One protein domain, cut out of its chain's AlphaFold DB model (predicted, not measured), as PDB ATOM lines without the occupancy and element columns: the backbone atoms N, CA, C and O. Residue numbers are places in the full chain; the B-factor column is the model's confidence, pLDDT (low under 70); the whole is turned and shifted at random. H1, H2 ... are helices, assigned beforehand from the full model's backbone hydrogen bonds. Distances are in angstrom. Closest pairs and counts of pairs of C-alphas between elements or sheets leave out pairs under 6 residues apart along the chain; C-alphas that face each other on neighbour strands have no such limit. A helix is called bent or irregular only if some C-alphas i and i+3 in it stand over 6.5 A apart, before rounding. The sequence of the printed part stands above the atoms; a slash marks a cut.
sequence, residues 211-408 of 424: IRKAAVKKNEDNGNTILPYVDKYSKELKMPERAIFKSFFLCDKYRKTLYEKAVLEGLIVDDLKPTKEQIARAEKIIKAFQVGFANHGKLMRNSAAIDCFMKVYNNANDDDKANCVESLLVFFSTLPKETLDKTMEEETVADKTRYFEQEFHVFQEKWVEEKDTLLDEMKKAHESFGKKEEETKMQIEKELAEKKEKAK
ATOM      1  N   ILE A 211      28.256 202.128  34.259       71.06
ATOM      2  CA  ILE A 211      28.955 201.387  35.328       71.06
ATOM      3  C   ILE A 211      30.328 200.921  34.846       71.06
ATOM      4  O   ILE A 211      31.329 201.145  35.519       71.06
ATOM      5  N   ARG A 212      30.399 200.326  33.650       72.06
ATOM      6  CA  ARG A 212      31.667 199.851  33.088       72.06
ATOM      7  C   ARG A 212      32.677 200.979  32.888       72.06
ATOM      8  O   ARG A 212      33.838 200.800  33.238       72.06
ATOM      9  N   LYS A 213      32.264 202.119  32.322       73.81
ATOM     10  CA  LYS A 213      33.170 203.260  32.103       73.81
ATOM     11  C   LYS A 213      33.771 203.763  33.415       73.81
ATOM     12  O   LYS A 213      34.979 203.944  33.492       73.81
ATOM     13  N   ALA A 214      32.941 203.927  34.441       73.00
ATOM     14  CA  ALA A 214      33.418 204.331  35.758       73.00
ATOM     15  C   ALA A 214      34.335 203.278  36.391       73.00
ATOM     16  O   ALA A 214      35.330 203.634  37.016       73.00
ATOM     17  N   ALA A 215      34.034 201.988  36.197       74.06
ATOM     18  CA  ALA A 215      34.862 200.898  36.703       74.06
ATOM     19  C   ALA A 215      36.252 200.894  36.059       74.06
ATOM     20  O   ALA A 215      37.230 200.712  36.776       74.06
ATOM     21  N   VAL A 216      36.333 201.098  34.734       72.88
ATOM     22  CA  VAL A 216      37.608 201.248  34.012       72.88
ATOM     23  C   VAL A 216      38.383 202.400  34.633       72.88
ATOM     24  O   VAL A 216      39.469 202.164  35.143       72.88
ATOM     25  N   LYS A 217      37.776 203.590  34.693       71.88
ATOM     26  CA  LYS A 217      38.426 204.813  35.164       71.88
ATOM     27  C   LYS A 217      38.964 204.711  36.588       71.88
ATOM     28  O   LYS A 217      40.131 204.992  36.831       71.88
ATOM     29  N   LYS A 218      38.125 204.278  37.535       70.31
ATOM     30  CA  LYS A 218      38.522 204.142  38.948       70.31
ATOM     31  C   LYS A 218      39.699 203.175  39.129       70.31
ATOM     32  O   LYS A 218      40.365 203.200  40.154       70.31
ATOM     33  N   ASN A 219      39.937 202.318  38.141       68.19
ATOM     34  CA  ASN A 219      40.937 201.271  38.182       68.19
ATOM     35  C   ASN A 219      41.957 201.365  37.037       68.19
ATOM     36  O   ASN A 219      42.589 200.359  36.725       68.19
ATOM     37  N   GLU A 220      42.128 202.534  36.413       67.31
ATOM     38  CA  GLU A 220      43.102 202.718  35.325       67.31
ATOM     39  C   GLU A 220      44.537 202.423  35.789       67.31
ATOM     40  O   GLU A 220      45.292 201.774  35.067       67.31
ATOM     41  N   ASP A 221      44.863 202.785  37.034       62.81
ATOM     42  CA  ASP A 221      46.177 202.541  37.649       62.81
ATOM     43  C   ASP A 221      46.306 201.142  38.279       62.81
ATOM     44  O   ASP A 221      47.408 200.656  38.557       62.81
ATOM     45  N   ASN A 222      45.182 200.451  38.483       60.88
ATOM     46  CA  ASN A 222      45.166 199.093  39.005       60.88
ATOM     47  C   ASN A 222      45.380 198.111  37.840       60.88
ATOM     48  O   ASN A 222      44.445 197.744  37.128       60.88
ATOM     49  N   GLY A 223      46.636 197.698  37.639       61.03
ATOM     50  CA  GLY A 223      47.072 196.871  36.505       61.03
ATOM     51  C   GLY A 223      46.285 195.568  36.235       61.03
ATOM     52  O   GLY A 223      45.486 195.104  37.041       61.03
ATOM     53  N   ASN A 224      46.549 194.957  35.068       64.62
ATOM     54  CA  ASN A 224      46.050 193.654  34.575       64.62
ATOM     55  C   ASN A 224      44.605 193.275  34.956       64.62
ATOM     56  O   ASN A 224      44.334 192.169  35.426       64.62
ATOM     57  N   THR A 225      43.646 194.160  34.688       79.75
ATOM     58  CA  THR A 225      42.229 193.780  34.707       79.75
ATOM     59  C   THR A 225      41.705 193.432  33.327       79.75
ATOM     60  O   THR A 225      42.273 193.803  32.302       79.75
ATOM     61  N   ILE A 226      40.571 192.738  33.291       84.56
ATOM     62  CA  ILE A 226      39.840 192.480  32.050       84.56
ATOM     63  C   ILE A 226      39.167 193.750  31.485       84.56
ATOM     64  O   ILE A 226      38.783 193.772  30.317       84.56
ATOM     65  N   LEU A 227      39.019 194.823  32.277       82.88
ATOM     66  CA  LEU A 227      38.215 196.002  31.920       82.88
ATOM     67  C   LEU A 227      38.688 196.722  30.640       82.88
ATOM     68  O   LEU A 227      37.833 196.981  29.783       82.88
ATOM     69  N   PRO A 228      39.996 196.982  30.430       82.25
ATOM     70  CA  PRO A 228      40.484 197.592  29.193       82.25
ATOM     71  C   PRO A 228      40.200 196.724  27.962       82.25
ATOM     72  O   PRO A 228      39.820 197.233  26.909       82.25
ATOM     73  N   TYR A 229      40.306 195.399  28.100       88.06
ATOM     74  CA  TYR A 229      40.006 194.458  27.019       88.06
ATOM     75  C   TYR A 229      38.516 194.439  26.678       88.06
ATOM     76  O   TYR A 229      38.152 194.390  25.503       88.06
ATOM     77  N   VAL A 230      37.641 194.518  27.686       87.31
ATOM     78  CA  VAL A 230      36.191 194.629  27.469       87.31
ATOM     79  C   VAL A 230      35.873 195.891  26.681       87.31
ATOM     80  O   VAL A 230      35.112 195.830  25.715       87.31
ATOM     81  N   ASP A 231      36.461 197.024  27.061       84.44
ATOM     82  CA  ASP A 231      36.238 198.284  26.362       84.44
ATOM     83  C   ASP A 231      36.768 198.242  24.919       84.44
ATOM     84  O   ASP A 231      36.014 198.560  23.993       84.44
ATOM     85  N   LYS A 232      37.992 197.737  24.711       89.38
ATOM     86  CA  LYS A 232      38.600 197.517  23.388       89.38
ATOM     87  C   LYS A 232      37.707 196.661  22.486       89.38
ATOM     88  O   LYS A 232      37.232 197.132  21.452       89.38
ATOM     89  N   TYR A 233      37.411 195.423  22.885       91.81
ATOM     90  CA  TYR A 233      36.693 194.473  22.028       91.81
ATOM     91  C   TYR A 233      35.205 194.810  21.867       91.81
ATOM     92  O   TYR A 233      34.621 194.561  20.808       91.81
ATOM     93  N   SER A 234      34.579 195.450  22.859       89.88
ATOM     94  CA  SER A 234      33.209 195.956  22.712       89.88
ATOM     95  C   SER A 234      33.143 197.145  21.744       89.88
ATOM     96  O   SER A 234      32.210 197.240  20.938       89.88
ATOM     97  N   LYS A 235      34.133 198.048  21.762       88.00
ATOM     98  CA  LYS A 235      34.177 199.205  20.852       88.00
ATOM     99  C   LYS A 235      34.539 198.804  19.427       88.00
ATOM    100  O   LYS A 235      33.797 199.177  18.512       88.00
ATOM    101  N   GLU A 236      35.633 198.069  19.257       89.00
ATOM    102  CA  GLU A 236      36.218 197.729  17.955       89.00
ATOM    103  C   GLU A 236      35.425 196.625  17.250       89.00
ATOM    104  O   GLU A 236      35.063 196.773  16.085       89.00
ATOM    105  N   LEU A 237      35.081 195.549  17.967       89.50
ATOM    106  CA  LEU A 237      34.505 194.333  17.373       89.50
ATOM    107  C   LEU A 237      33.005 194.177  17.638       89.50
ATOM    108  O   LEU A 237      32.372 193.270  17.102       89.50
ATOM    109  N   LYS A 238      32.417 195.069  18.448       91.75
ATOM    110  CA  LYS A 238      31.009 195.002  18.877       91.75
ATOM    111  C   LYS A 238      30.660 193.680  19.572       91.75
ATOM    112  O   LYS A 238      29.508 193.252  19.525       91.75
ATOM    113  N   MET A 239      31.642 193.056  20.225       93.62
ATOM    114  CA  MET A 239      31.431 191.822  20.976       93.62
ATOM    115  C   MET A 239      30.598 192.077  22.242       93.62
ATOM    116  O   MET A 239      30.820 193.083  22.929       93.62
ATOM    117  N   PRO A 240      29.669 191.169  22.598       91.12
ATOM    118  CA  PRO A 240      28.998 191.203  23.894       91.12
ATOM    119  C   PRO A 240      29.994 191.008  25.042       91.12
ATOM    120  O   PRO A 240      30.864 190.143  24.971       91.12
ATOM    121  N   GLU A 241      29.828 191.739  26.146       88.00
ATOM    122  CA  GLU A 241      30.729 191.647  27.310       88.00
ATOM    123  C   GLU A 241      30.861 190.220  27.838       88.00
ATOM    124  O   GLU A 241      31.964 189.730  28.056       88.00
ATOM    125  N   ARG A 242      29.736 189.511  27.970       89.00
ATOM    126  CA  ARG A 242      29.720 188.118  28.422       89.00
ATOM    127  C   ARG A 242      30.531 187.202  27.499       89.00
ATOM    128  O   ARG A 242      31.187 186.293  27.992       89.00
ATOM    129  N   ALA A 243      30.531 187.459  26.188       91.69
ATOM    130  CA  ALA A 243      31.353 186.714  25.235       91.69
ATOM    131  C   ALA A 243      32.847 187.004  25.441       91.69
ATOM    132  O   ALA A 243      33.649 186.076  25.457       91.69
ATOM    133  N   ILE A 244      33.208 188.268  25.690       92.50
ATOM    134  CA  ILE A 244      34.586 188.659  26.017       92.50
ATOM    135  C   ILE A 244      35.043 187.939  27.294       92.50
ATOM    136  O   ILE A 244      36.089 187.303  27.285       92.50
ATOM    137  N   PHE A 245      34.242 187.939  28.364       90.88
ATOM    138  CA  PHE A 245      34.575 187.216  29.603       90.88
ATOM    139  C   PHE A 245      34.815 185.726  29.367       90.88
ATOM    140  O   PHE A 245      35.794 185.172  29.871       90.88
ATOM    141  N   LYS A 246      33.955 185.090  28.567       92.75
ATOM    142  CA  LYS A 246      34.109 183.680  28.204       92.75
ATOM    143  C   LYS A 246      35.418 183.426  27.449       92.75
ATOM    144  O   LYS A 246      36.069 182.432  27.740       92.75
ATOM    145  N   SER A 247      35.870 184.330  26.577       94.00
ATOM    146  CA  SER A 247      37.169 184.191  25.893       94.00
ATOM    147  C   SER A 247      38.367 184.219  26.847       94.00
ATOM    148  O   SER A 247      39.325 183.475  26.649       94.00
ATOM    149  N   PHE A 248      38.316 185.042  27.899       92.38
ATOM    150  CA  PHE A 248      39.400 185.133  28.885       92.38
ATOM    151  C   PHE A 248      39.405 183.945  29.847       92.38
ATOM    152  O   PHE A 248      40.437 183.294  30.042       92.38
ATOM    153  N   PHE A 249      38.247 183.614  30.410       89.75
ATOM    154  CA  PHE A 249      38.169 182.661  31.513       89.75
ATOM    155  C   PHE A 249      37.732 181.248  31.108       89.75
ATOM    156  O   PHE A 249      37.841 180.346  31.934       89.75
ATOM    157  N   LEU A 250      37.237 181.040  29.878       88.19
ATOM    158  CA  LEU A 250      36.613 179.789  29.405       88.19
ATOM    159  C   LEU A 250      35.533 179.244  30.357       88.19
ATOM    160  O   LEU A 250      35.276 178.048  30.452       88.19
ATOM    161  N   CYS A 251      34.884 180.157  31.070       83.31
ATOM    162  CA  CYS A 251      33.754 179.891  31.937       83.31
ATOM    163  C   CYS A 251      32.879 181.142  32.020       83.31
ATOM    164  O   CYS A 251      33.320 182.268  31.765       83.31
ATOM    165  N   ASP A 252      31.617 180.948  32.382       81.25
ATOM    166  CA  ASP A 252      30.658 182.039  32.484       81.25
ATOM    167  C   ASP A 252      30.747 182.736  33.846       81.25
ATOM    168  O   ASP A 252      29.925 182.539  34.740       81.25
ATOM    169  N   LYS A 253      31.803 183.534  34.017       74.31
ATOM    170  CA  LYS A 253      32.055 184.323  35.234       74.31
ATOM    171  C   LYS A 253      31.442 185.721  35.210       74.31
ATOM    172  O   LYS A 253      31.598 186.479  36.166       74.31
ATOM    173  N   TYR A 254      30.755 186.093  34.132       74.88
ATOM    174  CA  TYR A 254      30.212 187.438  33.996       74.88
ATOM    175  C   TYR A 254      29.130 187.702  35.050       74.88
ATOM    176  O   TYR A 254      28.074 187.064  35.054       74.88
ATOM    177  N   ARG A 255      29.357 188.698  35.909       73.81
ATOM    178  CA  ARG A 255      28.329 189.236  36.802       73.81
ATOM    179  C   ARG A 255      28.387 190.753  36.811       73.81
ATOM    180  O   ARG A 255      29.421 191.335  37.122       73.81
ATOM    181  N   LYS A 256      27.244 191.388  36.549       70.69
ATOM    182  CA  LYS A 256      27.101 192.850  36.564       70.69
ATOM    183  C   LYS A 256      27.554 193.470  37.898       70.69
ATOM    184  O   LYS A 256      28.215 194.502  37.901       70.69
ATOM    185  N   THR A 257      27.281 192.781  39.006       71.81
ATOM    186  CA  THR A 257      27.653 193.189  40.369       71.81
ATOM    187  C   THR A 257      29.163 193.329  40.581       71.81
ATOM    188  O   THR A 257      29.579 194.025  41.498       71.81
ATOM    189  N   LEU A 258      30.005 192.689  39.756       73.06
ATOM    190  CA  LEU A 258      31.463 192.832  39.853       73.06
ATOM    191  C   LEU A 258      31.914 194.249  39.483       73.06
ATOM    192  O   LEU A 258      32.814 194.784  40.122       73.06
ATOM    193  N   TYR A 259      31.272 194.874  38.493       71.25
ATOM    194  CA  TYR A 259      31.582 196.255  38.125       71.25
ATOM    195  C   TYR A 259      31.082 197.247  39.169       71.25
ATOM    196  O   TYR A 259      31.760 198.223  39.456       71.25
ATOM    197  N   GLU A 260      29.914 196.982  39.751       71.31
ATOM    198  CA  GLU A 260      29.338 197.819  40.807       71.31
ATOM    199  C   GLU A 260      30.266 197.839  42.028       71.31
ATOM    200  O   GLU A 260      30.639 198.914  42.491       71.31
ATOM    201  N   LYS A 261      30.762 196.670  42.457       69.44
ATOM    202  CA  LYS A 261      31.784 196.576  43.511       69.44
ATOM    203  C   LYS A 261      33.091 197.274  43.141       69.44
ATOM    204  O   LYS A 261      33.621 198.018  43.956       69.44
ATOM    205  N   ALA A 262      33.582 197.099  41.913       71.06
ATOM    206  CA  ALA A 262      34.807 197.767  41.466       71.06
ATOM    207  C   ALA A 262      34.688 199.305  41.485       71.06
ATOM    208  O   ALA A 262      35.673 199.992  41.757       71.06
ATOM    209  N   VAL A 263      33.494 199.851  41.220       70.62
ATOM    210  CA  VAL A 263      33.210 201.295  41.303       70.62
ATOM    211  C   VAL A 263      33.058 201.758  42.753       70.62
ATOM    212  O   VAL A 263      33.604 202.796  43.120       70.62
ATOM    213  N   LEU A 264      32.324 201.019  43.582       65.44
ATOM    214  CA  LEU A 264      32.005 201.443  44.948       65.44
ATOM    215  C   LEU A 264      33.174 201.225  45.907       65.44
ATOM    216  O   LEU A 264      33.609 202.150  46.584       65.44
ATOM    217  N   GLU A 265      33.721 200.016  45.918       67.06
ATOM    218  CA  GLU A 265      34.716 199.577  46.896       67.06
ATOM    219  C   GLU A 265      36.148 199.922  46.453       67.06
ATOM    220  O   GLU A 265      37.071 199.824  47.252       67.06
ATOM    221  N   GLY A 266      36.360 200.299  45.182       55.72
ATOM    222  CA  GLY A 266      37.705 200.509  44.619       55.72
ATOM    223  C   GLY A 266      38.570 199.243  44.598       55.72
ATOM    224  O   GLY A 266      39.771 199.306  44.354       55.72
ATOM    225  N   LEU A 267      37.957 198.086  44.860       59.06
ATOM    226  CA  LEU A 267      38.603 196.786  44.905       59.06
ATOM    227  C   LEU A 267      38.243 196.005  43.648       59.06
ATOM    228  O   LEU A 267      37.089 195.648  43.401       59.06
ATOM    229  N   ILE A 268      39.262 195.693  42.856       64.06
ATOM    230  CA  ILE A 268      39.131 194.719  41.779       64.06
ATOM    231  C   ILE A 268      39.186 193.342  42.417       64.06
ATOM    232  O   ILE A 268      40.255 192.868  42.810       64.06
ATOM    233  N   VAL A 269      38.018 192.710  42.498       67.25
ATOM    234  CA  VAL A 269      37.884 191.303  42.878       67.25
ATOM    235  C   VAL A 269      38.753 190.457  41.945       67.25
ATOM    236  O   VAL A 269      38.795 190.724  40.744       67.25
ATOM    237  N   ASP A 270      39.421 189.426  42.462       69.19
ATOM    238  CA  ASP A 270      40.345 188.597  41.668       69.19
ATOM    239  C   ASP A 270      39.687 187.955  40.434       69.19
ATOM    240  O   ASP A 270      40.347 187.711  39.429       69.19
ATOM    241  N   ASP A 271      38.360 187.797  40.438       72.56
ATOM    242  CA  ASP A 271      37.575 187.365  39.274       72.56
ATOM    243  C   ASP A 271      37.638 188.320  38.063       72.56
ATOM    244  O   ASP A 271      37.249 187.936  36.960       72.56
ATOM    245  N   LEU A 272      38.122 189.554  38.234       76.12
ATOM    246  CA  LEU A 272      38.346 190.528  37.159       76.12
ATOM    247  C   LEU A 272      39.814 190.608  36.706       76.12
ATOM    248  O   LEU A 272      40.114 191.393  35.801       76.12
ATOM    249  N   LYS A 273      40.715 189.815  37.302       84.44
ATOM    250  CA  LYS A 273      42.155 189.804  36.999       84.44
ATOM    251  C   LYS A 273      42.535 188.539  36.230       84.44
ATOM    252  O   LYS A 273      42.800 187.503  36.841       84.44
ATOM    253  N   PRO A 274      42.559 188.581  34.888       86.56
ATOM    254  CA  PRO A 274      43.035 187.447  34.120       86.56
ATOM    255  C   PRO A 274      44.552 187.267  34.283       86.56
ATOM    256  O   PRO A 274      45.308 188.239  34.362       86.56
ATOM    257  N   THR A 275      45.016 186.016  34.296       89.25
ATOM    258  CA  THR A 275      46.458 185.715  34.256       89.25
ATOM    259  C   THR A 275      47.047 186.052  32.883       89.25
ATOM    260  O   THR A 275      46.321 186.198  31.896       89.25
ATOM    261  N   LYS A 276      48.379 186.139  32.775       88.75
ATOM    262  CA  LYS A 276      49.049 186.401  31.486       88.75
ATOM    263  C   LYS A 276      48.726 185.327  30.444       88.75
ATOM    264  O   LYS A 276      48.521 185.643  29.275       88.75
ATOM    265  N   GLU A 277      48.621 184.074  30.870       89.56
ATOM    266  CA  GLU A 277      48.271 182.936  30.018       89.56
ATOM    267  C   GLU A 277      46.817 183.030  29.543       89.56
ATOM    268  O   GLU A 277      46.527 182.761  28.376       89.56
ATOM    269  N   GLN A 278      45.903 183.451  30.426       91.81
ATOM    270  CA  GLN A 278      44.501 183.682  30.073       91.81
ATOM    271  C   GLN A 278      44.362 184.810  29.050       91.81
ATOM    272  O   GLN A 278      43.630 184.642  28.077       91.81
ATOM    273  N   ILE A 279      45.097 185.914  29.227       91.81
ATOM    274  CA  ILE A 279      45.141 187.026  28.266       91.81
ATOM    275  C   ILE A 279      45.651 186.527  26.908       91.81
ATOM    276  O   ILE A 279      44.941 186.641  25.911       91.81
ATOM    277  N   ALA A 280      46.830 185.897  26.870       92.81
ATOM    278  CA  ALA A 280      47.437 185.431  25.622       92.81
ATOM    279  C   ALA A 280      46.553 184.413  24.877       92.81
ATOM    280  O   ALA A 280      46.457 184.436  23.648       92.81
ATOM    281  N   ARG A 281      45.874 183.520  25.608       94.44
ATOM    282  CA  ARG A 281      44.907 182.588  25.017       94.44
ATOM    283  C   ARG A 281      43.681 183.320  24.471       94.44
ATOM    284  O   ARG A 281      43.268 183.033  23.351       94.44
ATOM    285  N   ALA A 282      43.113 184.256  25.229       94.75
ATOM    286  CA  ALA A 282      41.943 185.021  24.804       94.75
ATOM    287  C   ALA A 282      42.211 185.808  23.522       94.75
ATOM    288  O   ALA A 282      41.374 185.818  22.622       94.75
ATOM    289  N   GLU A 283      43.389 186.422  23.414       94.94
ATOM    290  CA  GLU A 283      43.809 187.149  22.215       94.94
ATOM    291  C   GLU A 283      43.898 186.229  20.996       94.94
ATOM    292  O   GLU A 283      43.399 186.588  19.931       94.94
ATOM    293  N   LYS A 284      44.438 185.012  21.153       96.00
ATOM    294  CA  LYS A 284      44.448 184.005  20.078       96.00
ATOM    295  C   LYS A 284      43.034 183.594  19.662       96.00
ATOM    296  O   LYS A 284      42.757 183.540  18.466       96.00
ATOM    297  N   ILE A 285      42.142 183.350  20.625       97.31
ATOM    298  CA  ILE A 285      40.738 182.987  20.364       97.31
ATOM    299  C   ILE A 285      40.030 184.107  19.597       97.31
ATOM    300  O   ILE A 285      39.413 183.869  18.561       97.31
ATOM    301  N   ILE A 286      40.146 185.346  20.079       96.69
ATOM    302  CA  ILE A 286      39.508 186.503  19.449       96.69
ATOM    303  C   ILE A 286      40.086 186.730  18.050       96.69
ATOM    304  O   ILE A 286      39.316 186.971  17.121       96.69
ATOM    305  N   LYS A 287      41.405 186.584  17.864       95.50
ATOM    306  CA  LYS A 287      42.026 186.704  16.540       95.50
ATOM    307  C   LYS A 287      41.531 185.624  15.578       95.50
ATOM    308  O   LYS A 287      41.217 185.958  14.442       95.50
ATOM    309  N   ALA A 288      41.402 184.373  16.023       96.94
ATOM    310  CA  ALA A 288      40.836 183.298  15.207       96.94
ATOM    311  C   ALA A 288      39.416 183.647  14.727       96.94
ATOM    312  O   ALA A 288      39.134 183.556  13.535       96.94
ATOM    313  N   PHE A 289      38.562 184.162  15.619       96.94
ATOM    314  CA  PHE A 289      37.226 184.631  15.239       96.94
ATOM    315  C   PHE A 289      37.262 185.817  14.268       96.94
ATOM    316  O   PHE A 289      36.482 185.846  13.323       96.94
ATOM    317  N   GLN A 290      38.159 186.790  14.457       94.50
ATOM    318  CA  GLN A 290      38.296 187.917  13.523       94.50
ATOM    319  C   GLN A 290      38.681 187.451  12.115       94.50
ATOM    320  O   GLN A 290      38.118 187.944  11.138       94.50
ATOM    321  N   VAL A 291      39.620 186.505  12.028       94.81
ATOM    322  CA  VAL A 291      40.098 185.943  10.761       94.81
ATOM    323  C   VAL A 291      38.983 185.152  10.082       94.81
ATOM    324  O   VAL A 291      38.623 185.471   8.949       94.81
ATOM    325  N   GLY A 292      38.377 184.188  10.781       93.56
ATOM    326  CA  GLY A 292      37.311 183.362  10.211       93.56
ATOM    327  C   GLY A 292      36.059 184.155   9.857       93.56
ATOM    328  O   GLY A 292      35.455 183.950   8.809       93.56
ATOM    329  N   PHE A 293      35.672 185.125  10.688       94.19
ATOM    330  CA  PHE A 293      34.454 185.914  10.481       94.19
ATOM    331  C   PHE A 293      34.685 187.201   9.689       94.19
ATOM    332  O   PHE A 293      33.795 188.054   9.668       94.19
ATOM    333  N   ALA A 294      35.826 187.356   9.009       87.31
ATOM    334  CA  ALA A 294      36.157 188.567   8.253       87.31
ATOM    335  C   ALA A 294      35.043 188.981   7.268       87.31
ATOM    336  O   ALA A 294      34.739 190.165   7.130       87.31
ATOM    337  N   ASN A 295      34.369 188.003   6.650       82.62
ATOM    338  CA  ASN A 295      33.254 188.239   5.726       82.62
ATOM    339  C   ASN A 295      31.879 188.337   6.424       82.62
ATOM    340  O   ASN A 295      30.917 188.820   5.830       82.62
ATOM    341  N   HIS A 296      31.778 187.926   7.693       86.50
ATOM    342  CA  HIS A 296      30.536 187.848   8.470       86.50
ATOM    343  C   HIS A 296      30.689 188.465   9.866       86.50
ATOM    344  O   HIS A 296      30.335 187.861  10.878       86.50
ATOM    345  N   GLY A 297      31.133 189.723   9.943       84.19
ATOM    346  CA  GLY A 297      31.371 190.419  11.220       84.19
ATOM    347  C   GLY A 297      30.153 190.537  12.157       84.19
ATOM    348  O   GLY A 297      30.301 190.916  13.316       84.19
ATOM    349  N   LYS A 298      28.936 190.199  11.703       89.56
ATOM    350  CA  LYS A 298      27.758 190.044  12.576       89.56
ATOM    351  C   LYS A 298      27.900 188.868  13.553       89.56
ATOM    352  O   LYS A 298      27.341 188.951  14.645       89.56
ATOM    353  N   LEU A 299      28.659 187.825  13.207       91.56
ATOM    354  CA  LEU A 299      28.921 186.680  14.086       91.56
ATOM    355  C   LEU A 299      29.736 187.078  15.324       91.56
ATOM    356  O   LEU A 299      29.483 186.557  16.403       91.56
ATOM    357  N   MET A 300      30.593 188.099  15.214       93.12
ATOM    358  CA  MET A 300      31.294 188.688  16.367       93.12
ATOM    359  C   MET A 300      30.343 189.341  17.382       93.12
ATOM    360  O   MET A 300      30.716 189.559  18.531       93.12
ATOM    361  N   ARG A 301      29.112 189.680  16.979       92.88
ATOM    362  CA  ARG A 301      28.147 190.427  17.806       92.88
ATOM    363  C   ARG A 301      27.258 189.532  18.666       92.88
ATOM    364  O   ARG A 301      26.366 190.038  19.343       92.88
ATOM    365  N   ASN A 302      27.469 188.220  18.637       91.31
ATOM    366  CA  ASN A 302      26.772 187.257  19.484       91.31
ATOM    367  C   ASN A 302      27.784 186.326  20.179       91.31
ATOM    368  O   ASN A 302      28.988 186.444  19.963       91.31
ATOM    369  N   SER A 303      27.316 185.445  21.068       93.38
ATOM    370  CA  SER A 303      28.187 184.543  21.835       93.38
ATOM    371  C   SER A 303      28.330 183.142  21.238       93.38
ATOM    372  O   SER A 303      29.028 182.327  21.828       93.38
ATOM    373  N   ALA A 304      27.728 182.845  20.082       95.62
ATOM    374  CA  ALA A 304      27.573 181.467  19.616       95.62
ATOM    375  C   ALA A 304      28.909 180.731  19.432       95.62
ATOM    376  O   ALA A 304      29.053 179.591  19.874       95.62
ATOM    377  N   ALA A 305      29.891 181.405  18.824       96.12
ATOM    378  CA  ALA A 305      31.217 180.851  18.566       96.12
ATOM    379  C   ALA A 305      31.991 180.568  19.862       96.12
ATOM    380  O   ALA A 305      32.540 179.481  20.029       96.12
ATOM    381  N   ILE A 306      31.991 181.510  20.815       96.94
ATOM    382  CA  ILE A 306      32.667 181.304  22.104       96.94
ATOM    383  C   ILE A 306      31.924 180.299  22.988       96.94
ATOM    384  O   ILE A 306      32.560 179.566  23.739       96.94
ATOM    385  N   ASP A 307      30.597 180.215  22.876       96.25
ATOM    386  CA  ASP A 307      29.792 179.217  23.580       96.25
ATOM    387  C   ASP A 307      30.118 177.803  23.077       96.25
ATOM    388  O   ASP A 307      30.344 176.911  23.894       96.25
ATOM    389  N   CYS A 308      30.248 177.624  21.756       96.56
ATOM    390  CA  CYS A 308      30.735 176.382  21.151       96.56
ATOM    391  C   CYS A 308      32.161 176.067  21.621       96.56
ATOM    392  O   CYS A 308      32.410 174.985  22.150       96.56
ATOM    393  N   PHE A 309      33.087 177.024  21.488       97.12
ATOM    394  CA  PHE A 309      34.485 176.860  21.900       97.12
ATOM    395  C   PHE A 309      34.583 176.401  23.360       97.12
ATOM    396  O   PHE A 309      35.255 175.421  23.670       97.12
ATOM    397  N   MET A 310      33.883 177.094  24.260       95.00
ATOM    398  CA  MET A 310      33.869 176.795  25.688       95.00
ATOM    399  C   MET A 310      33.261 175.420  25.973       95.00
ATOM    400  O   MET A 310      33.789 174.690  26.808       95.00
ATOM    401  N   LYS A 311      32.167 175.050  25.297       94.56
ATOM    402  CA  LYS A 311      31.520 173.749  25.492       94.56
ATOM    403  C   LYS A 311      32.416 172.597  25.043       94.56
ATOM    404  O   LYS A 311      32.577 171.643  25.798       94.56
ATOM    405  N   VAL A 312      33.050 172.710  23.878       95.12
ATOM    406  CA  VAL A 312      34.021 171.715  23.397       95.12
ATOM    407  C   VAL A 312      35.219 171.625  24.347       95.12
ATOM    408  O   VAL A 312      35.587 170.534  24.773       95.12
ATOM    409  N   TYR A 313      35.790 172.766  24.739       94.50
ATOM    410  CA  TYR A 313      36.927 172.818  25.659       94.50
ATOM    411  C   TYR A 313      36.620 172.195  27.028       94.50
ATOM    412  O   TYR A 313      37.436 171.448  27.563       94.50
ATOM    413  N   ASN A 314      35.448 172.485  27.597       92.44
ATOM    414  CA  ASN A 314      35.052 171.967  28.907       92.44
ATOM    415  C   ASN A 314      34.710 170.472  28.884       92.44
ATOM    416  O   ASN A 314      34.785 169.833  29.929       92.44
ATOM    417  N   ASN A 315      34.354 169.925  27.718       92.75
ATOM    418  CA  ASN A 315      34.110 168.495  27.538       92.75
ATOM    419  C   ASN A 315      35.395 167.693  27.261       92.75
ATOM    420  O   ASN A 315      35.358 166.467  27.329       92.75
ATOM    421  N   ALA A 316      36.507 168.354  26.929       91.81
ATOM    422  CA  ALA A 316      37.789 167.692  26.710       91.81
ATOM    423  C   ALA A 316      38.460 167.317  28.040       91.81
ATOM    424  O   ALA A 316      38.390 168.065  29.021       91.81
ATOM    425  N   ASN A 317      39.157 166.177  28.050       91.56
ATOM    426  CA  ASN A 317      39.982 165.760  29.182       91.56
ATOM    427  C   ASN A 317      41.104 166.772  29.432       91.56
ATOM    428  O   ASN A 317      41.578 167.423  28.499       91.56
ATOM    429  N   ASP A 318      41.566 166.874  30.679       88.31
ATOM    430  CA  ASP A 318      42.597 167.845  31.057       88.31
ATOM    431  C   ASP A 318      43.895 167.686  30.249       88.31
ATOM    432  O   ASP A 318      44.454 168.691  29.806       88.31
ATOM    433  N   ASP A 319      44.303 166.446  29.969       91.00
ATOM    434  CA  ASP A 319      45.499 166.133  29.176       91.00
ATOM    435  C   ASP A 319      45.365 166.560  27.699       91.00
ATOM    436  O   ASP A 319      46.349 166.921  27.053       91.00
ATOM    437  N   ASP A 320      44.134 166.611  27.178       90.88
ATOM    438  CA  ASP A 320      43.841 166.929  25.776       90.88
ATOM    439  C   ASP A 320      43.507 168.410  25.553       90.88
ATOM    440  O   ASP A 320      43.417 168.865  24.408       90.88
ATOM    441  N   LYS A 321      43.334 169.202  26.619       90.56
ATOM    442  CA  LYS A 321      42.886 170.604  26.523       90.56
ATOM    443  C   LYS A 321      43.784 171.469  25.648       90.56
ATOM    444  O   LYS A 321      43.278 172.338  24.941       90.56
ATOM    445  N   ALA A 322      45.094 171.234  25.659       90.19
ATOM    446  CA  ALA A 322      46.026 171.970  24.807       90.19
ATOM    447  C   ALA A 322      45.779 171.690  23.312       90.19
ATOM    448  O   ALA A 322      45.638 172.631  22.529       90.19
ATOM    449  N   ASN A 323      45.653 170.414  22.932       92.06
ATOM    450  CA  ASN A 323      45.357 170.006  21.556       92.06
ATOM    451  C   ASN A 323      43.938 170.425  21.137       92.06
ATOM    452  O   ASN A 323      43.727 170.881  20.016       92.06
ATOM    453  N   CYS A 324      42.974 170.356  22.059       94.06
ATOM    454  CA  CYS A 324      41.612 170.842  21.856       94.06
ATOM    455  C   CYS A 324      41.601 172.340  21.513       94.06
ATOM    456  O   CYS A 324      41.037 172.727  20.489       94.06
ATOM    457  N   VAL A 325      42.293 173.176  22.299       94.81
ATOM    458  CA  VAL A 325      42.431 174.613  22.010       94.81
ATOM    459  C   VAL A 325      43.063 174.841  20.639       94.81
ATOM    460  O   VAL A 325      42.554 175.664  19.883       94.81
ATOM    461  N   GLU A 326      44.134 174.125  20.297       95.56
ATOM    462  CA  GLU A 326      44.785 174.256  18.990       95.56
ATOM    463  C   GLU A 326      43.824 173.921  17.838       95.56
ATOM    464  O   GLU A 326      43.644 174.739  16.936       95.56
ATOM    465  N   SER A 327      43.127 172.786  17.922       96.38
ATOM    466  CA  SER A 327      42.152 172.371  16.907       96.38
ATOM    467  C   SER A 327      41.002 173.374  16.747       96.38
ATOM    468  O   SER A 327      40.604 173.685  15.627       96.38
ATOM    469  N   LEU A 328      40.504 173.948  17.850       97.56
ATOM    470  CA  LEU A 328      39.458 174.972  17.826       97.56
ATOM    471  C   LEU A 328      39.954 176.283  17.205       97.56
ATOM    472  O   LEU A 328      39.219 176.921  16.453       97.56
ATOM    473  N   LEU A 329      41.190 176.697  17.501       97.56
ATOM    474  CA  LEU A 329      41.784 177.893  16.898       97.56
ATOM    475  C   LEU A 329      41.918 177.742  15.382       97.56
ATOM    476  O   LEU A 329      41.616 178.691  14.657       97.56
ATOM    477  N   VAL A 330      42.338 176.564  14.916       97.50
ATOM    478  CA  VAL A 330      42.439 176.259  13.486       97.50
ATOM    479  C   VAL A 330      41.053 176.262  12.859       97.50
ATOM    480  O   VAL A 330      40.823 177.070  11.964       97.50
ATOM    481  N   PHE A 331      40.114 175.480  13.404       97.62
ATOM    482  CA  PHE A 331      38.730 175.409  12.933       97.62
ATOM    483  C   PHE A 331      38.123 176.796  12.723       97.62
ATOM    484  O   PHE A 331      37.712 177.134  11.617       97.62
ATOM    485  N   PHE A 332      38.119 177.639  13.759       97.38
ATOM    486  CA  PHE A 332      37.512 178.964  13.663       97.38
ATOM    487  C   PHE A 332      38.284 179.928  12.758       97.38
ATOM    488  O   PHE A 332      37.676 180.869  12.258       97.38
ATOM    489  N   SER A 333      39.582 179.715  12.527       96.25
ATOM    490  CA  SER A 333      40.371 180.544  11.604       96.25
ATOM    491  C   SER A 333      40.169 180.159  10.136       96.25
ATOM    492  O   SER A 333      40.397 180.999   9.267       96.25
ATOM    493  N   THR A 334      39.769 178.916   9.854       94.12
ATOM    494  CA  THR A 334      39.666 178.357   8.494       94.12
ATOM    495  C   THR A 334      38.233 178.010   8.084       94.12
ATOM    496  O   THR A 334      38.026 177.311   7.095       94.12
ATOM    497  N   LEU A 335      37.232 178.523   8.810       92.25
ATOM    498  CA  LEU A 335      35.820 178.275   8.518       92.25
ATOM    499  C   LEU A 335      35.465 178.605   7.054       92.25
ATOM    500  O   LEU A 335      35.650 179.751   6.624       92.25
ATOM    501  N   PRO A 336      34.904 177.640   6.300       90.75
ATOM    502  CA  PRO A 336      34.421 177.883   4.951       90.75
ATOM    503  C   PRO A 336      33.298 178.916   4.934       90.75
ATOM    504  O   PRO A 336      32.500 179.026   5.872       90.75
ATOM    505  N   LYS A 337      33.194 179.646   3.823       89.88
ATOM    506  CA  LYS A 337      32.144 180.649   3.650       89.88
ATOM    507  C   LYS A 337      30.752 180.014   3.742       89.88
ATOM    508  O   LYS A 337      29.881 180.591   4.384       89.88
ATOM    509  N   GLU A 338      30.562 178.820   3.181       90.56
ATOM    510  CA  GLU A 338      29.277 178.116   3.212       90.56
ATOM    511  C   GLU A 338      28.816 177.817   4.646       90.56
ATOM    512  O   GLU A 338      27.635 177.966   4.960       90.56
ATOM    513  N   THR A 339      29.744 177.439   5.532       91.75
ATOM    514  CA  THR A 339      29.448 177.196   6.950       91.75
ATOM    515  C   THR A 339      29.023 178.493   7.642       91.75
ATOM    516  O   THR A 339      28.065 178.508   8.416       91.75
ATOM    517  N   LEU A 340      29.682 179.616   7.344       92.56
ATOM    518  CA  LEU A 340      29.313 180.919   7.909       92.56
ATOM    519  C   LEU A 340      27.949 181.402   7.408       92.56
ATOM    520  O   LEU A 340      27.156 181.893   8.213       92.56
ATOM    521  N   ASP A 341      27.678 181.247   6.111       92.50
ATOM    522  CA  ASP A 341      26.405 181.614   5.485       92.50
ATOM    523  C   ASP A 341      25.248 180.842   6.137       92.50
ATOM    524  O   ASP A 341      24.315 181.461   6.647       92.50
ATOM    525  N   LYS A 342      25.369 179.514   6.262       92.19
ATOM    526  CA  LYS A 342      24.372 178.676   6.952       92.19
ATOM    527  C   LYS A 342      24.208 179.040   8.424       92.19
ATOM    528  O   LYS A 342      23.093 179.162   8.917       92.19
ATOM    529  N   THR A 343      25.307 179.305   9.132       92.69
ATOM    530  CA  THR A 343      25.230 179.757  10.533       92.69
ATOM    531  C   THR A 343      24.432 181.059  10.657       92.69
ATOM    532  O   THR A 343      23.753 181.301  11.654       92.69
ATOM    533  N   MET A 344      24.525 181.946   9.667       91.31
ATOM    534  CA  MET A 344      23.796 183.211   9.671       91.31
ATOM    535  C   MET A 344      22.296 183.052   9.386       91.31
ATOM    536  O   MET A 344      21.548 183.961   9.750       91.31
ATOM    537  N   GLU A 345      21.870 181.942   8.777       92.81
ATOM    538  CA  GLU A 345      20.456 181.602   8.554       92.81
ATOM    539  C   GLU A 345      19.755 181.167   9.848       92.81
ATOM    540  O   GLU A 345      18.556 181.393  10.002       92.81
ATOM    541  N   GLU A 346      20.500 180.617  10.809       94.50
ATOM    542  CA  GLU A 346      19.957 180.219  12.107       94.50
ATOM    543  C   GLU A 346      19.423 181.423  12.895       94.50
ATOM    544  O   GLU A 346      20.059 182.480  12.990       94.50
ATOM    545  N   GLU A 347      18.271 181.266  13.548       88.69
ATOM    546  CA  GLU A 347      17.613 182.375  14.244       88.69
ATOM    547  C   GLU A 347      18.259 182.655  15.605       88.69
ATOM    548  O   GLU A 347      18.655 183.789  15.911       88.69
ATOM    549  N   THR A 348      18.435 181.618  16.428       93.81
ATOM    550  CA  THR A 348      18.878 181.784  17.817       93.81
ATOM    551  C   THR A 348      20.394 181.662  17.971       93.81
ATOM    552  O   THR A 348      21.112 181.237  17.068       93.81
ATOM    553  N   VAL A 349      20.922 182.084  19.124       92.81
ATOM    554  CA  VAL A 349      22.338 181.861  19.473       92.81
ATOM    555  C   VAL A 349      22.601 180.377  19.736       92.81
ATOM    556  O   VAL A 349      23.651 179.877  19.353       92.81
ATOM    557  N   ALA A 350      21.644 179.672  20.343       94.94
ATOM    558  CA  ALA A 350      21.781 178.257  20.670       94.94
ATOM    559  C   ALA A 350      21.855 177.382  19.412       94.94
ATOM    560  O   ALA A 350      22.687 176.478  19.353       94.94
ATOM    561  N   ASP A 351      21.046 177.685  18.393       95.81
ATOM    562  CA  ASP A 351      21.066 176.944  17.127       95.81
ATOM    563  C   ASP A 351      22.382 177.164  16.376       95.81
ATOM    564  O   ASP A 351      23.014 176.198  15.955       95.81
ATOM    565  N   LYS A 352      22.880 178.411  16.341       96.19
ATOM    566  CA  LYS A 352      24.221 178.731  15.818       96.19
ATOM    567  C   LYS A 352      25.324 177.962  16.542       96.19
ATOM    568  O   LYS A 352      26.221 177.425  15.902       96.19
ATOM    569  N   THR A 353      25.269 177.908  17.874       96.44
ATOM    570  CA  THR A 353      26.229 177.143  18.681       96.44
ATOM    571  C   THR A 353      26.178 175.660  18.330       96.44
ATOM    572  O   THR A 353      27.224 175.066  18.089       96.44
ATOM    573  N   ARG A 354      24.979 175.072  18.238       96.19
ATOM    574  CA  ARG A 354      24.806 173.665  17.854       96.19
ATOM    575  C   ARG A 354      25.337 173.391  16.447       96.19
ATOM    576  O   ARG A 354      25.955 172.355  16.234       96.19
ATOM    577  N   TYR A 355      25.113 174.304  15.505       96.31
ATOM    578  CA  TYR A 355      25.617 174.156  14.145       96.31
ATOM    579  C   TYR A 355      27.152 174.195  14.103       96.31
ATOM    580  O   TYR A 355      27.769 173.308  13.519       96.31
ATOM    581  N   PHE A 356      27.788 175.126  14.826       97.19
ATOM    582  CA  PHE A 356      29.248 175.118  14.973       97.19
ATOM    583  C   PHE A 356      29.779 173.824  15.598       97.19
ATOM    584  O   PHE A 356      30.808 173.329  15.155       97.19
ATOM    585  N   GLU A 357      29.093 173.253  16.592       95.75
ATOM    586  CA  GLU A 357      29.496 171.974  17.194       95.75
ATOM    587  C   GLU A 357      29.449 170.817  16.191       95.75
ATOM    588  O   GLU A 357      30.360 169.990  16.167       95.75
ATOM    589  N   GLN A 358      28.409 170.760  15.355       95.00
ATOM    590  CA  GLN A 358      28.270 169.739  14.313       95.00
ATOM    591  C   GLN A 358      29.400 169.842  13.286       95.00
ATOM    592  O   GLN A 358      30.056 168.848  12.982       95.00
ATOM    593  N   GLU A 359      29.670 171.052  12.804       95.94
ATOM    594  CA  GLU A 359      30.738 171.318  11.835       95.94
ATOM    595  C   GLU A 359      32.125 171.077  12.443       95.94
ATOM    596  O   GLU A 359      33.015 170.551  11.779       95.94
ATOM    597  N   PHE A 360      32.303 171.382  13.732       96.31
ATOM    598  CA  PHE A 360      33.534 171.067  14.448       96.31
ATOM    599  C   PHE A 360      33.751 169.557  14.580       96.31
ATOM    600  O   PHE A 360      34.882 169.091  14.466       96.31
ATOM    601  N   HIS A 361      32.690 168.775  14.791       93.38
ATOM    602  CA  HIS A 361      32.802 167.319  14.849       93.38
ATOM    603  C   HIS A 361      33.259 166.729  13.508       93.38
ATOM    604  O   HIS A 361      34.152 165.889  13.490       93.38
ATOM    605  N   VAL A 362      32.733 167.238  12.390       93.25
ATOM    606  CA  VAL A 362      33.209 166.872  11.043       93.25
ATOM    607  C   VAL A 362      34.659 167.324  10.825       93.25
ATOM    608  O   VAL A 362      35.465 166.607  10.236       93.25
ATOM    609  N   PHE A 363      35.022 168.509  11.317       95.12
ATOM    610  CA  PHE A 363      36.392 169.013  11.244       95.12
ATOM    611  C   PHE A 363      37.385 168.156  12.045       95.12
ATOM    612  O   PHE A 363      38.526 168.004  11.617       95.12
ATOM    613  N   GLN A 364      36.974 167.575  13.176       92.62
ATOM    614  CA  GLN A 364      37.846 166.746  14.017       92.62
ATOM    615  C   GLN A 364      38.405 165.529  13.277       92.62
ATOM    616  O   GLN A 364      39.570 165.194  13.473       92.62
ATOM    617  N   GLU A 365      37.624 164.903  12.396       90.88
ATOM    618  CA  GLU A 365      38.109 163.785  11.577       90.88
ATOM    619  C   GLU A 365      39.270 164.234  10.674       90.88
ATOM    620  O   GLU A 365      40.335 163.619  10.669       90.88
ATOM    621  N   LYS A 366      39.121 165.391  10.016       91.88
ATOM    622  CA  LYS A 366      40.180 165.995   9.189       91.88
ATOM    623  C   LYS A 366      41.385 166.443  10.010       91.88
ATOM    624  O   LYS A 366      42.518 166.327   9.557       91.88
ATOM    625  N   TRP A 367      41.158 166.956  11.219       92.62
ATOM    626  CA  TRP A 367      42.224 167.403  12.116       92.62
ATOM    627  C   TRP A 367      43.206 166.281  12.458       92.62
ATOM    628  O   TRP A 367      44.408 166.527  12.535       92.62
ATOM    629  N   VAL A 368      42.707 165.058  12.647       90.12
ATOM    630  CA  VAL A 368      43.545 163.894  12.966       90.12
ATOM    631  C   VAL A 368      44.445 163.508  11.789       90.12
ATOM    632  O   VAL A 368      45.598 163.140  12.005       90.12
ATOM    633  N   GLU A 369      43.945 163.612  10.559       90.75
ATOM    634  CA  GLU A 369      44.652 163.159   9.355       90.75
ATOM    635  C   GLU A 369      45.559 164.240   8.745       90.75
ATOM    636  O   GLU A 369      46.650 163.938   8.260       90.75
ATOM    637  N   GLU A 370      45.141 165.508   8.793       93.94
ATOM    638  CA  GLU A 370      45.716 166.599   7.993       93.94
ATOM    639  C   GLU A 370      46.205 167.786   8.842       93.94
ATOM    640  O   GLU A 370      46.298 168.918   8.358       93.94
ATOM    641  N   LYS A 371      46.541 167.547  10.118       92.75
ATOM    642  CA  LYS A 371      46.929 168.583  11.094       92.75
ATOM    643  C   LYS A 371      47.907 169.630  10.545       92.75
ATOM    644  O   LYS A 371      47.651 170.828  10.662       92.75
ATOM    645  N   ASP A 372      49.022 169.193   9.960       93.75
ATOM    646  CA  ASP A 372      50.078 170.099   9.488       93.75
ATOM    647  C   ASP A 372      49.610 170.987   8.328       93.75
ATOM    648  O   ASP A 372      49.922 172.180   8.292       93.75
ATOM    649  N   THR A 373      48.805 170.431   7.420       94.38
ATOM    650  CA  THR A 373      48.187 171.170   6.313       94.38
ATOM    651  C   THR A 373      47.235 172.235   6.849       94.38
ATOM    652  O   THR A 373      47.339 173.402   6.476       94.38
ATOM    653  N   LEU A 374      46.363 171.870   7.791       94.62
ATOM    654  CA  LEU A 374      45.389 172.787   8.387       94.62
ATOM    655  C   LEU A 374      46.067 173.905   9.202       94.62
ATOM    656  O   LEU A 374      45.613 175.052   9.206       94.62
ATOM    657  N   LEU A 375      47.188 173.606   9.865       94.50
ATOM    658  CA  LEU A 375      48.008 174.615  10.540       94.50
ATOM    659  C   LEU A 375      48.637 175.607   9.550       94.50
ATOM    660  O   LEU A 375      48.716 176.803   9.848       94.50
ATOM    661  N   ASP A 376      49.082 175.141   8.384       94.94
ATOM    662  CA  ASP A 376      49.587 176.011   7.318       94.94
ATOM    663  C   ASP A 376      48.473 176.882   6.711       94.94
ATOM    664  O   ASP A 376      48.656 178.084   6.504       94.94
ATOM    665  N   GLU A 377      47.279 176.318   6.516       93.56
ATOM    666  CA  GLU A 377      46.092 177.067   6.089       93.56
ATOM    667  C   GLU A 377      45.713 178.167   7.083       93.56
ATOM    668  O   GLU A 377      45.489 179.313   6.681       93.56
ATOM    669  N   MET A 378      45.712 177.860   8.385       95.31
ATOM    670  CA  MET A 378      45.493 178.861   9.429       95.31
ATOM    671  C   MET A 378      46.529 179.989   9.330       95.31
ATOM    672  O   MET A 378      46.153 181.163   9.353       95.31
ATOM    673  N   LYS A 379      47.823 179.673   9.190       94.31
ATOM    674  CA  LYS A 379      48.876 180.699   9.058       94.31
ATOM    675  C   LYS A 379      48.624 181.606   7.854       94.31
ATOM    676  O   LYS A 379      48.605 182.827   8.008       94.31
ATOM    677  N   LYS A 380      48.330 181.024   6.688       93.69
ATOM    678  CA  LYS A 380      47.991 181.771   5.466       93.69
ATOM    679  C   LYS A 380      46.761 182.662   5.653       93.69
ATOM    680  O   LYS A 380      46.765 183.810   5.202       93.69
ATOM    681  N   ALA A 381      45.725 182.170   6.334       92.81
ATOM    682  CA  ALA A 381      44.524 182.949   6.631       92.81
ATOM    683  C   ALA A 381      44.840 184.158   7.529       92.81
ATOM    684  O   ALA A 381      44.405 185.277   7.239       92.81
ATOM    685  N   HIS A 382      45.656 183.964   8.569       92.62
ATOM    686  CA  HIS A 382      46.096 185.038   9.467       92.62
ATOM    687  C   HIS A 382      46.957 186.081   8.745       92.62
ATOM    688  O   HIS A 382      46.726 187.279   8.915       92.62
ATOM    689  N   GLU A 383      47.900 185.655   7.901       92.81
ATOM    690  CA  GLU A 383      48.726 186.561   7.090       92.81
ATOM    691  C   GLU A 383      47.889 187.370   6.092       92.81
ATOM    692  O   GLU A 383      48.070 188.583   5.958       92.81
ATOM    693  N   SER A 384      46.951 186.715   5.399       91.12
ATOM    694  CA  SER A 384      46.042 187.378   4.458       91.12
ATOM    695  C   SER A 384      45.176 188.421   5.161       91.12
ATOM    696  O   SER A 384      45.019 189.538   4.662       91.12
ATOM    697  N   PHE A 385      44.645 188.085   6.339       91.06
ATOM    698  CA  PHE A 385      43.867 189.013   7.149       91.06
ATOM    699  C   PHE A 385      44.708 190.207   7.617       91.06
ATOM    700  O   PHE A 385      44.265 191.346   7.484       91.06
ATOM    701  N   GLY A 386      45.937 189.969   8.089       88.06
ATOM    702  CA  GLY A 386      46.852 191.031   8.520       88.06
ATOM    703  C   GLY A 386      47.161 192.042   7.412       88.06
ATOM    704  O   GLY A 386      47.059 193.246   7.642       88.06
ATOM    705  N   LYS A 387      47.436 191.564   6.189       89.62
ATOM    706  CA  LYS A 387      47.650 192.434   5.016       89.62
ATOM    707  C   LYS A 387      46.421 193.300   4.718       89.62
ATOM    708  O   LYS A 387      46.547 194.507   4.549       89.62
ATOM    709  N   LYS A 388      45.221 192.707   4.738       87.75
ATOM    710  CA  LYS A 388      43.960 193.443   4.531       87.75
ATOM    711  C   LYS A 388      43.700 194.491   5.616       87.75
ATOM    712  O   LYS A 388      43.196 195.574   5.313       87.75
ATOM    713  N   GLU A 389      44.019 194.192   6.878       84.81
ATOM    714  CA  GLU A 389      43.898 195.161   7.975       84.81
ATOM    715  C   GLU A 389      44.827 196.363   7.767       84.81
ATOM    716  O   GLU A 389      44.409 197.505   7.968       84.81
ATOM    717  N   GLU A 390      46.068 196.120   7.349       85.06
ATOM    718  CA  GLU A 390      47.056 197.167   7.082       85.06
ATOM    719  C   GLU A 390      46.646 198.046   5.893       85.06
ATOM    720  O   GLU A 390      46.624 199.274   6.009       85.06
ATOM    721  N   GLU A 391      46.203 197.433   4.792       87.50
ATOM    722  CA  GLU A 391      45.645 198.138   3.630       87.50
ATOM    723  C   GLU A 391      44.453 199.024   4.013       87.50
ATOM    724  O   GLU A 391      44.384 200.194   3.628       87.50
ATOM    725  N   THR A 392      43.536 198.496   4.829       85.25
ATOM    726  CA  THR A 392      42.358 199.241   5.295       85.25
ATOM    727  C   THR A 392      42.757 200.430   6.170       85.25
ATOM    728  O   THR A 392      42.206 201.522   6.017       85.25
ATOM    729  N   LYS A 393      43.734 200.257   7.070       85.00
ATOM    730  CA  LYS A 393      44.253 201.351   7.909       85.00
ATOM    731  C   LYS A 393      44.893 202.449   7.064       85.00
ATOM    732  O   LYS A 393      44.531 203.612   7.239       85.00
ATOM    733  N   MET A 394      45.759 202.087   6.117       86.75
ATOM    734  CA  MET A 394      46.387 203.048   5.202       86.75
ATOM    735  C   MET A 394      45.341 203.837   4.404       86.75
ATOM    736  O   MET A 394      45.454 205.056   4.258       86.75
ATOM    737  N   GLN A 395      44.286 203.166   3.932       86.69
ATOM    738  CA  GLN A 395      43.195 203.817   3.208       86.69
ATOM    739  C   GLN A 395      42.428 204.816   4.093       86.69
ATOM    740  O   GLN A 395      42.186 205.949   3.674       86.69
ATOM    741  N   ILE A 396      42.102 204.441   5.335       86.12
ATOM    742  CA  ILE A 396      41.434 205.334   6.298       86.12
ATOM    743  C   ILE A 396      42.310 206.551   6.620       86.12
ATOM    744  O   ILE A 396      41.810 207.677   6.670       86.12
ATOM    745  N   GLU A 397      43.610 206.352   6.837       88.06
ATOM    746  CA  GLU A 397      44.550 207.442   7.123       88.06
ATOM    747  C   GLU A 397      44.657 208.423   5.958       88.06
ATOM    748  O   GLU A 397      44.607 209.641   6.174       88.06
ATOM    749  N   LYS A 398      44.715 207.906   4.728       89.25
ATOM    750  CA  LYS A 398      44.702 208.713   3.508       89.25
ATOM    751  C   LYS A 398      43.418 209.538   3.395       89.25
ATOM    752  O   LYS A 398      43.486 210.753   3.220       89.25
ATOM    753  N   GLU A 399      42.252 208.921   3.581       87.62
ATOM    754  CA  GLU A 399      40.965 209.630   3.556       87.62
ATOM    755  C   GLU A 399      40.860 210.700   4.652       87.62
ATOM    756  O   GLU A 399      40.305 211.784   4.433       87.62
ATOM    757  N   LEU A 400      41.398 210.428   5.844       87.00
ATOM    758  CA  LEU A 400      41.423 211.392   6.941       87.00
ATOM    759  C   LEU A 400      42.349 212.577   6.623       87.00
ATOM    760  O   LEU A 400      42.012 213.722   6.943       87.00
ATOM    761  N   ALA A 401      43.498 212.319   5.993       86.94
ATOM    762  CA  ALA A 401      44.429 213.350   5.544       86.94
ATOM    763  C   ALA A 401      43.793 214.243   4.466       86.94
ATOM    764  O   ALA A 401      43.794 215.467   4.615       86.94
ATOM    765  N   GLU A 402      43.143 213.646   3.464       87.38
ATOM    766  CA  GLU A 402      42.414 214.371   2.416       87.38
ATOM    767  C   GLU A 402      41.273 215.224   2.995       87.38
ATOM    768  O   GLU A 402      41.088 216.383   2.609       87.38
ATOM    769  N   LYS A 403      40.518 214.698   3.972       86.81
ATOM    770  CA  LYS A 403      39.476 215.467   4.681       86.81
ATOM    771  C   LYS A 403      40.061 216.656   5.443       86.81
ATOM    772  O   LYS A 403      39.496 217.749   5.387       86.81
ATOM    773  N   LYS A 404      41.193 216.470   6.130       86.88
ATOM    774  CA  LYS A 404      41.887 217.560   6.835       86.88
ATOM    775  C   LYS A 404      42.396 218.628   5.872       86.88
ATOM    776  O   LYS A 404      42.298 219.814   6.183       86.88
ATOM    777  N   GLU A 405      42.916 218.233   4.715       85.12
ATOM    778  CA  GLU A 405      43.387 219.166   3.693       85.12
ATOM    779  C   GLU A 405      42.226 219.971   3.092       85.12
ATOM    780  O   GLU A 405      42.274 221.204   3.077       85.12
ATOM    781  N   LYS A 406      41.119 219.305   2.731       83.81
ATOM    782  CA  LYS A 406      39.884 219.973   2.284       83.81
ATOM    783  C   LYS A 406      39.349 220.953   3.331       83.81
ATOM    784  O   LYS A 406      38.985 222.072   2.978       83.81
ATOM    785  N   ALA A 407      39.359 220.583   4.612       79.62
ATOM    786  CA  ALA A 407      38.940 221.469   5.701       79.62
ATOM    787  C   ALA A 407      39.852 222.705   5.843       79.62
ATOM    788  O   ALA A 407      39.358 223.809   6.082       79.62
ATOM    789  N   LYS A 408      41.172 222.555   5.650       80.88
ATOM    790  CA  LYS A 408      42.123 223.683   5.636       80.88
ATOM    791  C   LYS A 408      41.878 224.628   4.454       80.88
ATOM    792  O   LYS A 408      41.864 225.843   4.648       80.88
TER     793      LYS A 408
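Overview. This is residues 211 to 408 of the 424 residues of an uncharacterized protein of Bacteroidales bacterium 45-6 (UniProt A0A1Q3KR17). The long helix H9 turns back as a V: its first arm, H9a, crosses H6 and H7 with H8 folded alongside, while its second arm, H9b, passes the ends of H7 and H5 and then sticks out with residues 389 to 408. H5 and H3 lie in the middle of the body, and from H3 a row of contacts leads through H2 and H1 to H4 at the far end. The printed part has 198 residues with nine named helices, H1 to H9 in order, and no named strand: all helix. It is compact, with a radius of gyration of the C-alphas of 18.8 A and spans of 51 by 49 by 33 A.

Arrangement. Look first at H9, residues 349 to 408, assigned as one helix by its hydrogen bonds but bent: C-alphas 369 and 372 are 8.8 A apart, and its arms H9a, residues 349 to 369, and H9b, residues 372 to 408, stand at a steep tilt of 50 degrees. H8, residues 337 to 345, forms a helical hairpin with H9a, touching residues 352 to 359 alone; their closest C-alphas, Thr 343 and Lys 352, are 5.5 A apart. H6, residues 304 to 315, touches H9a at residues 349 to 357 alone, at a steep tilt of 56 degrees; the closest C-alphas, Ala 304 and Thr 353, are 4.6 A apart. H7, residues 318 to 333, is irregular, with C-alphas 319 and 322 7.3 A apart, and forms a helical hairpin with H6 at 22 degrees. H5, residues 276 to 292, touches H9b through residues 288 to 291 alone, about perpendicular at 81 degrees; the closest C-alphas are Val 291 and Phe 385, 6.1 A. H3, residues 241 to 249, touches H5, with C-alphas Phe 248 and Ala 282 closest at 4.8 A. H2, residues 227 to 236, touches H3 at Val 230 and Glu 241, whose C-alphas are closest at 6.2 A. H1, residues 211 to 218, touches H2 and also H4, residues 256 to 264; C-alphas Ala 215 and Val 263 are closest at 4.9 A. H1 and H9b are apart. Every O i to N i+4 pair is within hydrogen-bond range except in H4, 4 of 5, H7, 10 of 12, and H9a, 14 of 17.

Along the chain. Find C-alpha 349 at (22.338, 181.861, 19.473); from there H9a runs 30.8 A, with a kink of 30 degrees near residue 362. H9b runs 54.3 A to C-alpha 408 at (42.123, 223.683, 5.636). H5 measures 24.5 A and H7 23.3 A. H1 begins at C-alpha 211, (28.955, 201.387, 35.328).

Size, cuts and confidence. The C-alphas farthest apart, Asn 317 and Lys 408, are 62.6 A from each other. The printed part has no cut; the links H4 to H5 and H5 to H6 are long. Look for pLDDT under 70 at residues 219 to 224, 261 and 264 to 270.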